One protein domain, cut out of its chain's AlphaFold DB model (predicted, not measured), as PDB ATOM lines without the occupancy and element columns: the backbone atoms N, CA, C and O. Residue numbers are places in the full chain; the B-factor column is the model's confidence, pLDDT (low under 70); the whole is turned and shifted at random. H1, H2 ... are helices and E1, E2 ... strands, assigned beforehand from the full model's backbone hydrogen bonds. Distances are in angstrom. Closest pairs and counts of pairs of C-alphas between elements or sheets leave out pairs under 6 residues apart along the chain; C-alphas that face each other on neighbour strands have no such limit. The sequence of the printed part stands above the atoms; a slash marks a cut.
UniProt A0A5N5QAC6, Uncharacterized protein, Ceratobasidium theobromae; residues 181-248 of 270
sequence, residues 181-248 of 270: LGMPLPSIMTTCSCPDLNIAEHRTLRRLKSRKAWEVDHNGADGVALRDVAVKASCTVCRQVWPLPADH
ATOM      1  N   LEU A 181     318.505 425.229 450.783       94.62
ATOM      2  CA  LEU A 181     319.462 426.315 451.036       94.62
ATOM      3  C   LEU A 181     319.856 427.111 449.770       94.62
ATOM      4  O   LEU A 181     320.945 427.666 449.700       94.62
ATOM      5  N   GLY A 182     318.979 427.167 448.759       91.56
ATOM      6  CA  GLY A 182     319.213 427.900 447.507       91.56
ATOM      7  C   GLY A 182     319.951 427.100 446.425       91.56
ATOM      8  O   GLY A 182     319.999 427.530 445.267       91.56
ATOM      9  N   MET A 183     320.456 425.908 446.752       90.69
ATOM     10  CA  MET A 183     321.198 425.051 445.825       90.69
ATOM     11  C   MET A 183     320.301 423.963 445.233       90.69
ATOM     12  O   MET A 183     319.632 423.259 445.990       90.69
ATOM     13  N   PRO A 184     320.263 423.781 443.901       91.75
ATOM     14  CA  PRO A 184     319.443 422.746 443.286       91.75
ATOM     15  C   PRO A 184     319.906 421.346 443.697       91.75
ATOM     16  O   PRO A 184     321.099 421.041 443.694       91.75
ATOM     17  N   LEU A 185     318.948 420.467 443.992       91.81
ATOM     18  CA  LEU A 185     319.241 419.048 444.178       91.81
ATOM     19  C   LEU A 185     319.798 418.440 442.882       91.81
ATOM     20  O   LEU A 185     319.317 418.770 441.792       91.81
ATOM     21  N   PRO A 186     320.748 417.492 442.973       91.19
ATOM     22  CA  PRO A 186     321.191 416.748 441.805       91.19
ATOM     23  C   PRO A 186     320.041 415.909 441.237       91.19
ATOM     24  O   PRO A 186     319.071 415.586 441.928       91.19
ATOM     25  N   SER A 187     320.144 415.506 439.971       91.50
ATOM     26  CA  SER A 187     319.142 414.619 439.377       91.50
ATOM     27  C   SER A 187     319.102 413.284 440.122       91.50
ATOM     28  O   SER A 187     320.093 412.555 440.185       91.50
ATOM     29  N   ILE A 188     317.929 412.911 440.646       90.81
ATOM     30  CA  ILE A 188     317.772 411.628 441.344       90.81
ATOM     31  C   ILE A 188     318.100 410.431 440.446       90.81
ATOM     32  O   ILE A 188     318.550 409.392 440.930       90.81
ATOM     33  N   MET A 189     317.913 410.585 439.133       89.19
ATOM     34  CA  MET A 189     318.194 409.541 438.152       89.19
ATOM     35  C   MET A 189     319.691 409.271 438.008       89.19
ATOM     36  O   MET A 189     320.069 408.146 437.705       89.19
ATOM     37  N   THR A 190     320.533 410.282 438.233       89.69
ATOM     38  CA  THR A 190     321.992 410.146 438.141       89.69
ATOM     39  C   THR A 190     322.625 409.817 439.490       89.69
ATOM     40  O   THR A 190     323.670 409.179 439.525       89.69
ATOM     41  N   THR A 191     322.010 410.233 440.600       92.00
ATOM     42  CA  THR A 191     322.561 410.022 441.950       92.00
ATOM     43  C   THR A 191     322.156 408.684 442.568       92.00
ATOM     44  O   THR A 191     322.958 408.059 443.255       92.00
ATOM     45  N   CYS A 192     320.920 408.227 442.353       90.81
ATOM     46  CA  CYS A 192     320.424 406.983 442.934       90.81
ATOM     47  C   CYS A 192     320.339 405.888 441.866       90.81
ATOM     48  O   CYS A 192     319.602 406.029 440.893       90.81
ATOM     49  N   SER A 193     321.017 404.759 442.071       90.94
ATOM     50  CA  SER A 193     321.043 403.648 441.104       90.94
ATOM     51  C   SER A 193     319.912 402.631 441.273       90.94
ATOM     52  O   SER A 193     319.884 401.638 440.549       90.94
ATOM     53  N   CYS A 194     318.982 402.826 442.218       88.19
ATOM     54  CA  CYS A 194     317.892 401.867 442.388       88.19
ATOM     55  C   CYS A 194     317.005 401.832 441.130       88.19
ATOM     56  O   CYS A 194     316.766 402.893 440.533       88.19
ATOM     57  N   PRO A 195     316.512 400.651 440.723       78.00
ATOM     58  CA  PRO A 195     315.608 400.549 439.588       78.00
ATOM     59  C   PRO A 195     314.332 401.350 439.864       78.00
ATOM     60  O   PRO A 195     313.872 401.427 441.008       78.00
ATOM     61  N   ASP A 196     313.764 401.952 438.821       68.00
ATOM     62  CA  ASP A 196     312.406 402.481 438.910       68.00
ATOM     63  C   ASP A 196     311.454 401.310 439.185       68.00
ATOM     64  O   ASP A 196     311.547 400.258 438.546       68.00
ATOM     65  N   LEU A 197     310.562 401.469 440.167       60.81
ATOM     66  CA  LEU A 197     309.572 400.443 440.488       60.81
ATOM     67  C   LEU A 197     308.723 400.149 439.246       60.81
ATOM     68  O   LEU A 197     308.129 401.046 438.642       60.81
ATOM     69  N   ASN A 198     308.684 398.876 438.866       51.03
ATOM     70  CA  ASN A 198     307.997 398.416 437.672       51.03
ATOM     71  C   ASN A 198     306.479 398.619 437.848       51.03
ATOM     72  O   ASN A 198     305.872 398.118 438.794       51.03
ATOM     73  N   ILE A 199     305.852 399.354 436.925       53.91
ATOM     74  CA  ILE A 199     304.451 399.827 437.002       53.91
ATOM     75  C   ILE A 199     303.432 398.662 437.105       53.91
ATOM     76  O   ILE A 199     302.284 398.862 437.504       53.91
ATOM     77  N   ALA A 200     303.840 397.428 436.796       52.03
ATOM     78  CA  ALA A 200     302.977 396.248 436.781       52.03
ATOM     79  C   ALA A 200     302.542 395.743 438.175       52.03
ATOM     80  O   ALA A 200     301.451 395.187 438.295       52.03
ATOM     81  N   GLU A 201     303.314 395.981 439.241       50.91
ATOM     82  CA  GLU A 201     302.986 395.490 440.598       50.91
ATOM     83  C   GLU A 201     302.073 396.451 441.396       50.91
ATOM     84  O   GLU A 201     301.638 396.161 442.509       50.91
ATOM     85  N   HIS A 202     301.689 397.588 440.805       49.56
ATOM     86  CA  HIS A 202     300.991 398.692 441.480       49.56
ATOM     87  C   HIS A 202     299.481 398.504 441.732       49.56
ATOM     88  O   HIS A 202     298.810 399.445 442.171       49.56
ATOM     89  N   ARG A 203     298.893 397.324 441.482       48.38
ATOM     90  CA  ARG A 203     297.440 397.137 441.691       48.38
ATOM     91  C   ARG A 203     297.029 397.018 443.163       48.38
ATOM     92  O   ARG A 203     295.877 397.322 443.465       48.38
ATOM     93  N   THR A 204     297.942 396.687 444.073       47.72
ATOM     94  CA  THR A 204     297.620 396.461 445.498       47.72
ATOM     95  C   THR A 204     297.966 397.636 446.423       47.72
ATOM     96  O   THR A 204     297.425 397.716 447.520       47.72
ATOM     97  N   LEU A 205     298.769 398.614 445.977       46.38
ATOM     98  CA  LEU A 205     299.164 399.800 446.759       46.38
ATOM     99  C   LEU A 205     298.679 401.100 446.097       46.38
ATOM    100  O   LEU A 205     299.450 401.985 445.734       46.38
ATOM    101  N   ARG A 206     297.358 401.245 445.954       43.12
ATOM    102  CA  ARG A 206     296.685 402.419 445.352       43.12
ATOM    103  C   ARG A 206     296.809 403.743 446.142       43.12
ATOM    104  O   ARG A 206     296.041 404.665 445.884       43.12
ATOM    105  N   ARG A 207     297.758 403.882 447.078       47.44
ATOM    106  CA  ARG A 207     297.972 405.133 447.840       47.44
ATOM    107  C   ARG A 207     299.306 405.846 447.601       47.44
ATOM    108  O   ARG A 207     299.410 407.001 447.991       47.44
ATOM    109  N   LEU A 208     300.276 405.249 446.906       49.06
ATOM    110  CA  LEU A 208     301.551 405.914 446.602       49.06
ATOM    111  C   LEU A 208     301.799 405.915 445.093       49.06
ATOM    112  O   LEU A 208     302.221 404.925 444.513       49.06
ATOM    113  N   LYS A 209     301.530 407.050 444.446       48.25
ATOM    114  CA  LYS A 209     301.963 407.358 443.074       48.25
ATOM    115  C   LYS A 209     303.476 407.661 443.049       48.25
ATOM    116  O   LYS A 209     303.867 408.754 442.647       48.25
ATOM    117  N   SER A 210     304.339 406.785 443.564       59.44
ATOM    118  CA  SER A 210     305.753 407.128 443.782       59.44
ATOM    119  C   SER A 210     306.576 406.980 442.502       59.44
ATOM    120  O   SER A 210     307.279 405.992 442.302       59.44
ATOM    121  N   ARG A 211     306.512 407.992 441.630       78.69
ATOM    122  CA  ARG A 211     307.620 408.264 440.706       78.69
ATOM    123  C   ARG A 211     308.877 408.473 441.553       78.69
ATOM    124  O   ARG A 211     308.798 409.151 442.576       78.69
ATOM    125  N   LYS A 212     310.014 407.919 441.127       87.31
ATOM    126  CA  LYS A 212     311.303 408.148 441.780       87.31
ATOM    127  C   LYS A 212     311.580 409.650 441.865       87.31
ATOM    128  O   LYS A 212     311.740 410.330 440.854       87.31
ATOM    129  N   ALA A 213     311.568 410.150 443.091       90.81
ATOM    130  CA  ALA A 213     311.742 411.552 443.447       90.81
ATOM    131  C   ALA A 213     312.501 411.674 444.773       90.81
ATOM    132  O   ALA A 213     312.575 410.706 445.543       90.81
ATOM    133  N   TRP A 214     313.066 412.855 445.009       94.00
ATOM    134  CA  TRP A 214     313.660 413.209 446.291       94.00
ATOM    135  C   TRP A 214     312.567 413.490 447.321       94.00
ATOM    136  O   TRP A 214     311.579 414.151 447.014       94.00
ATOM    137  N   GLU A 215     312.766 412.997 448.536       95.12
ATOM    138  CA  GLU A 215     312.060 413.419 449.743       95.12
ATOM    139  C   GLU A 215     313.098 414.048 450.673       95.12
ATOM    140  O   GLU A 215     314.110 413.413 450.981       95.12
ATOM    141  N   VAL A 216     312.896 415.313 451.047       96.38
ATOM    142  CA  VAL A 216     313.890 416.090 451.799       96.38
ATOM    143  C   VAL A 216     313.425 416.365 453.222       96.38
ATOM    144  O   VAL A 216     312.375 416.981 453.417       96.38
ATOM    145  N   ASP A 217     314.265 415.980 454.181       96.81
ATOM    146  CA  ASP A 217     314.146 416.293 455.604       96.81
ATOM    147  C   ASP A 217     315.148 417.385 455.991       96.81
ATOM    148  O   ASP A 217     316.304 417.369 455.556       96.81
ATOM    149  N   HIS A 218     314.728 418.322 456.843       96.56
ATOM    150  CA  HIS A 218     315.595 419.388 457.342       96.56
ATOM    151  C   HIS A 218     315.206 419.854 458.749       96.56
ATOM    152  O   HIS A 218     314.059 419.713 459.167       96.56
ATOM    153  N   ASN A 219     316.151 420.472 459.461       96.38
ATOM    154  CA  ASN A 219     315.902 421.172 460.733       96.38
ATOM    155  C   ASN A 219     315.846 422.710 460.582       96.38
ATOM    156  O   ASN A 219     315.811 423.420 461.583       96.38
ATOM    157  N   GLY A 220     315.867 423.225 459.347       95.75
ATOM    158  CA  GLY A 220     315.935 424.663 459.073       95.75
ATOM    159  C   GLY A 220     314.804 425.478 459.712       95.75
ATOM    160  O   GLY A 220     313.623 425.161 459.541       95.75
ATOM    161  N   ALA A 221     315.175 426.561 460.395       96.75
ATOM    162  CA  ALA A 221     314.277 427.544 460.994       96.75
ATOM    163  C   ALA A 221     314.744 428.977 460.678       96.75
ATOM    164  O   ALA A 221     315.864 429.179 460.213       96.75
ATOM    165  N   ASP A 222     313.867 429.959 460.900       97.44
ATOM    166  CA  ASP A 222     314.193 431.373 460.680       97.44
ATOM    167  C   ASP A 222     315.362 431.821 461.572       97.44
ATOM    168  O   ASP A 222     315.415 431.473 462.752       97.44
ATOM    169  N   GLY A 223     316.297 432.574 460.999       96.88
ATOM    170  CA  GLY A 223     317.471 433.123 461.680       96.88
ATOM    171  C   GLY A 223     318.612 432.131 461.928       96.88
ATOM    172  O   GLY A 223     319.668 432.539 462.404       96.88
ATOM    173  N   VAL A 224     318.445 430.845 461.604       97.38
ATOM    174  CA  VAL A 224     319.494 429.830 461.799       97.38
ATOM    175  C   VAL A 224     320.614 430.025 460.775       97.38
ATOM    176  O   VAL A 224     320.346 430.269 459.598       97.38
ATOM    177  N   ALA A 225     321.875 429.912 461.198       97.38
ATOM    178  CA  ALA A 225     323.011 429.969 460.279       97.38
ATOM    179  C   ALA A 225     322.975 428.783 459.303       97.38
ATOM    180  O   ALA A 225     322.683 427.661 459.713       97.38
ATOM    181  N   LEU A 226     323.293 429.005 458.024       96.94
ATOM    182  CA  LEU A 226     323.145 427.957 456.998       96.94
ATOM    183  C   LEU A 226     323.966 426.702 457.306       96.94
ATOM    184  O   LEU A 226     323.448 425.599 457.157       96.94
ATOM    185  N   ARG A 227     325.185 426.870 457.828       95.81
ATOM    186  CA  ARG A 227     326.047 425.768 458.285       95.81
ATOM    187  C   ARG A 227     325.442 424.867 459.361       95.81
ATOM    188  O   ARG A 227     325.825 423.711 459.461       95.81
ATOM    189  N   ASP A 228     324.494 425.378 460.143       96.81
ATOM    190  CA  ASP A 228     323.862 424.633 461.237       96.81
ATOM    191  C   ASP A 228     322.566 423.929 460.774       96.81
ATOM    192  O   ASP A 228     321.924 423.195 461.537       96.81
ATOM    193  N   VAL A 229     322.164 424.137 459.512       96.81
ATOM    194  CA  VAL A 229     320.989 423.496 458.924       96.81
ATOM    195  C   VAL A 229     321.367 422.119 458.382       96.81
ATOM    196  O   VAL A 229     321.944 421.972 457.307       96.81
ATOM    197  N   ALA A 230     320.970 421.080 459.107       96.38
ATOM    198  CA  ALA A 230     321.070 419.705 458.656       96.38
ATOM    199  C   ALA A 230     319.995 419.425 457.601       96.38
ATOM    200  O   ALA A 230     318.798 419.513 457.888       96.38
ATOM    201  N   VAL A 231     320.424 419.031 456.402       96.25
ATOM    202  CA  VAL A 231     319.540 418.629 455.303       96.25
ATOM    203  C   VAL A 231     319.876 417.212 454.854       96.25
ATOM    204  O   VAL A 231     321.042 416.836 454.712       96.25
ATOM    205  N   LYS A 232     318.842 416.403 454.630       96.44
ATOM    206  CA  LYS A 232     318.961 415.031 454.136       96.44
ATOM    207  C   LYS A 232     317.992 414.832 452.984       96.44
ATOM    208  O   LYS A 232     316.803 415.090 453.130       96.44
ATOM    209  N   ALA A 233     318.494 414.347 451.857       96.50
ATOM    210  CA  ALA A 233     317.663 413.903 450.748       96.50
ATOM    211  C   ALA A 233     317.547 412.379 450.785       96.50
ATOM    212  O   ALA A 233     318.538 411.679 450.984       96.50
ATOM    213  N   SER A 234     316.351 411.847 450.581       95.69
ATOM    214  CA  SER A 234     316.102 410.412 450.529       95.69
ATOM    215  C   SER A 234     315.400 410.024 449.234       95.69
ATOM    216  O   SER A 234     314.604 410.780 448.673       95.69
ATOM    217  N   CYS A 235     315.726 408.843 448.713       93.56
ATOM    218  CA  CYS A 235     315.015 408.309 447.560       93.56
ATOM    219  C   CYS A 235     313.669 407.748 448.021       93.56
ATOM    220  O   CYS A 235     313.619 406.812 448.817       93.56
ATOM    221  N   THR A 236     312.579 408.247 447.446       91.69
ATOM    222  CA  THR A 236     311.215 407.749 447.713       91.69
ATOM    223  C   THR A 236     311.018 406.251 447.425       91.69
ATOM    224  O   THR A 236     310.084 405.656 447.958       91.69
ATOM    225  N   VAL A 237     311.895 405.634 446.618       89.38
ATOM    226  CA  VAL A 237     311.844 404.211 446.237       89.38
ATOM    227  C   VAL A 237     312.703 403.342 447.158       89.38
ATOM    228  O   VAL A 237     312.165 402.543 447.918       89.38
ATOM    229  N   CYS A 238     314.033 403.483 447.116       90.50
ATOM    230  CA  CYS A 238     314.930 402.612 447.887       90.50
ATOM    231  C   CYS A 238     315.194 403.091 449.318       90.50
ATOM    232  O   CYS A 238     315.879 402.397 450.062       90.50
ATOM    233  N   ARG A 239     314.696 404.279 449.695       92.94
ATOM    234  CA  ARG A 239     314.886 404.901 451.017       92.94
ATOM    235  C   ARG A 239     316.342 405.141 451.419       92.94
ATOM    236  O   ARG A 239     316.602 405.507 452.560       92.94
ATOM    237  N   GLN A 240     317.288 404.995 450.491       94.50
ATOM    238  CA  GLN A 240     318.661 405.435 450.705       94.50
ATOM    239  C   GLN A 240     318.666 406.939 451.002       94.50
ATOM    240  O   GLN A 240     317.870 407.690 450.431       94.50
ATOM    241  N   VAL A 241     319.538 407.352 451.921       95.81
ATOM    242  CA  VAL A 241     319.632 408.725 452.424       95.81
ATOM    243  C   VAL A 241     320.994 409.302 452.062       95.81
ATOM    244  O   VAL A 241     322.020 408.644 452.235       95.81
ATOM    245  N   TRP A 242     320.991 410.546 451.599       95.56
ATOM    246  CA  TRP A 242     322.165 411.350 451.301       95.56
ATOM    247  C   TRP A 242     322.147 412.599 452.187       95.56
ATOM    248  O   TRP A 242     321.239 413.426 452.046       95.56
ATOM    249  N   PRO A 243     323.109 412.757 453.112       93.94
ATOM    250  CA  PRO A 243     323.297 414.030 453.790       93.94
ATOM    251  C   PRO A 243     323.775 415.072 452.774       93.94
ATOM    252  O   PRO A 243     324.631 414.781 451.938       93.94
ATOM    253  N   LEU A 244     323.219 416.278 452.849       92.12
ATOM    254  CA  LEU A 244     323.668 417.420 452.060       92.12
ATOM    255  C   LEU A 244     324.490 418.321 452.991       92.12
ATOM    256  O   LEU A 244     323.902 418.967 453.860       92.12
ATOM    257  N   PRO A 245     325.831 418.302 452.893       87.62
ATOM    258  CA  PRO A 245     326.685 419.051 453.804       87.62
ATOM    259  C   PRO A 245     326.485 420.555 453.614       87.62
ATOM    260  O   PRO A 245     326.497 421.044 452.485       87.62
ATOM    261  N   ALA A 246     326.336 421.273 454.726       90.06
ATOM    262  CA  ALA A 246     326.146 422.721 454.753       90.06
ATOM    263  C   ALA A 246     327.290 423.457 455.473       90.06
ATOM    264  O   ALA A 246     327.311 424.680 455.466       90.06
ATOM    265  N   ASP A 247     328.257 422.738 456.055       89.69
ATOM    266  CA  ASP A 247     329.270 423.275 456.983       89.69
ATOM    267  C   ASP A 247     330.117 424.431 456.414       89.69
ATOM    268  O   ASP A 247     330.663 425.237 457.166       89.69
ATOM    269  N   HIS A 248     330.230 424.511 455.086       88.88
ATOM    270  CA  HIS A 248     330.975 425.539 454.357       88.88
ATOM    271  C   HIS A 248     330.131 426.774 454.004       88.88
ATOM    272  O   HIS A 248     330.695 427.806 453.653       88.88
TER     273      HIS A 248
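This is residues 181 to 248 of the 270 residues of an uncharacterized protein of Ceratobasidium theobromae (UniProt A0A5N5QAC6). Expect little regular structure: a small three-strand sheet, long loops reaching out beyond it at opposite ends, residues 192 to 213 and 219 to 230, and a short helix, H1, grazing it. Named elements H1, E1, E2, E3, in chain order, hold 18 of 68 printed residues; the class is mixed. The sheet, E1 - E2 - E3, is a meander, each strand the antiparallel neighbour of the one before. The whole is loose, radius of gyration of the C-alphas 14.9 A, spanning 46 by 24 by 17 A.

Find C-alpha 188 at (317.772, 411.628, 441.344), where H1, residues 188 to 191, begins. E1, residues 214 to 218, runs 12.8 A; E2, residues 231 to 235, 13.7 A; E3, residues 241 to 244, 9.6 A, to C-alpha 244 at (323.668, 417.420, 452.060).

In hairpin E1 and E2, 155 degrees, find N 215 and O 234 within hydrogen-bond range, 2.9 A; in hairpin E2 and E3, 148 degrees, N 242 and O 233, 2.8 A. H1, too short for an O i to N i+4 pair, only grazes the sheet.

The printed part has no cut. Links H1 to E1 and E1 to E2 are long. Residues 196 to 210 have pLDDT under 70.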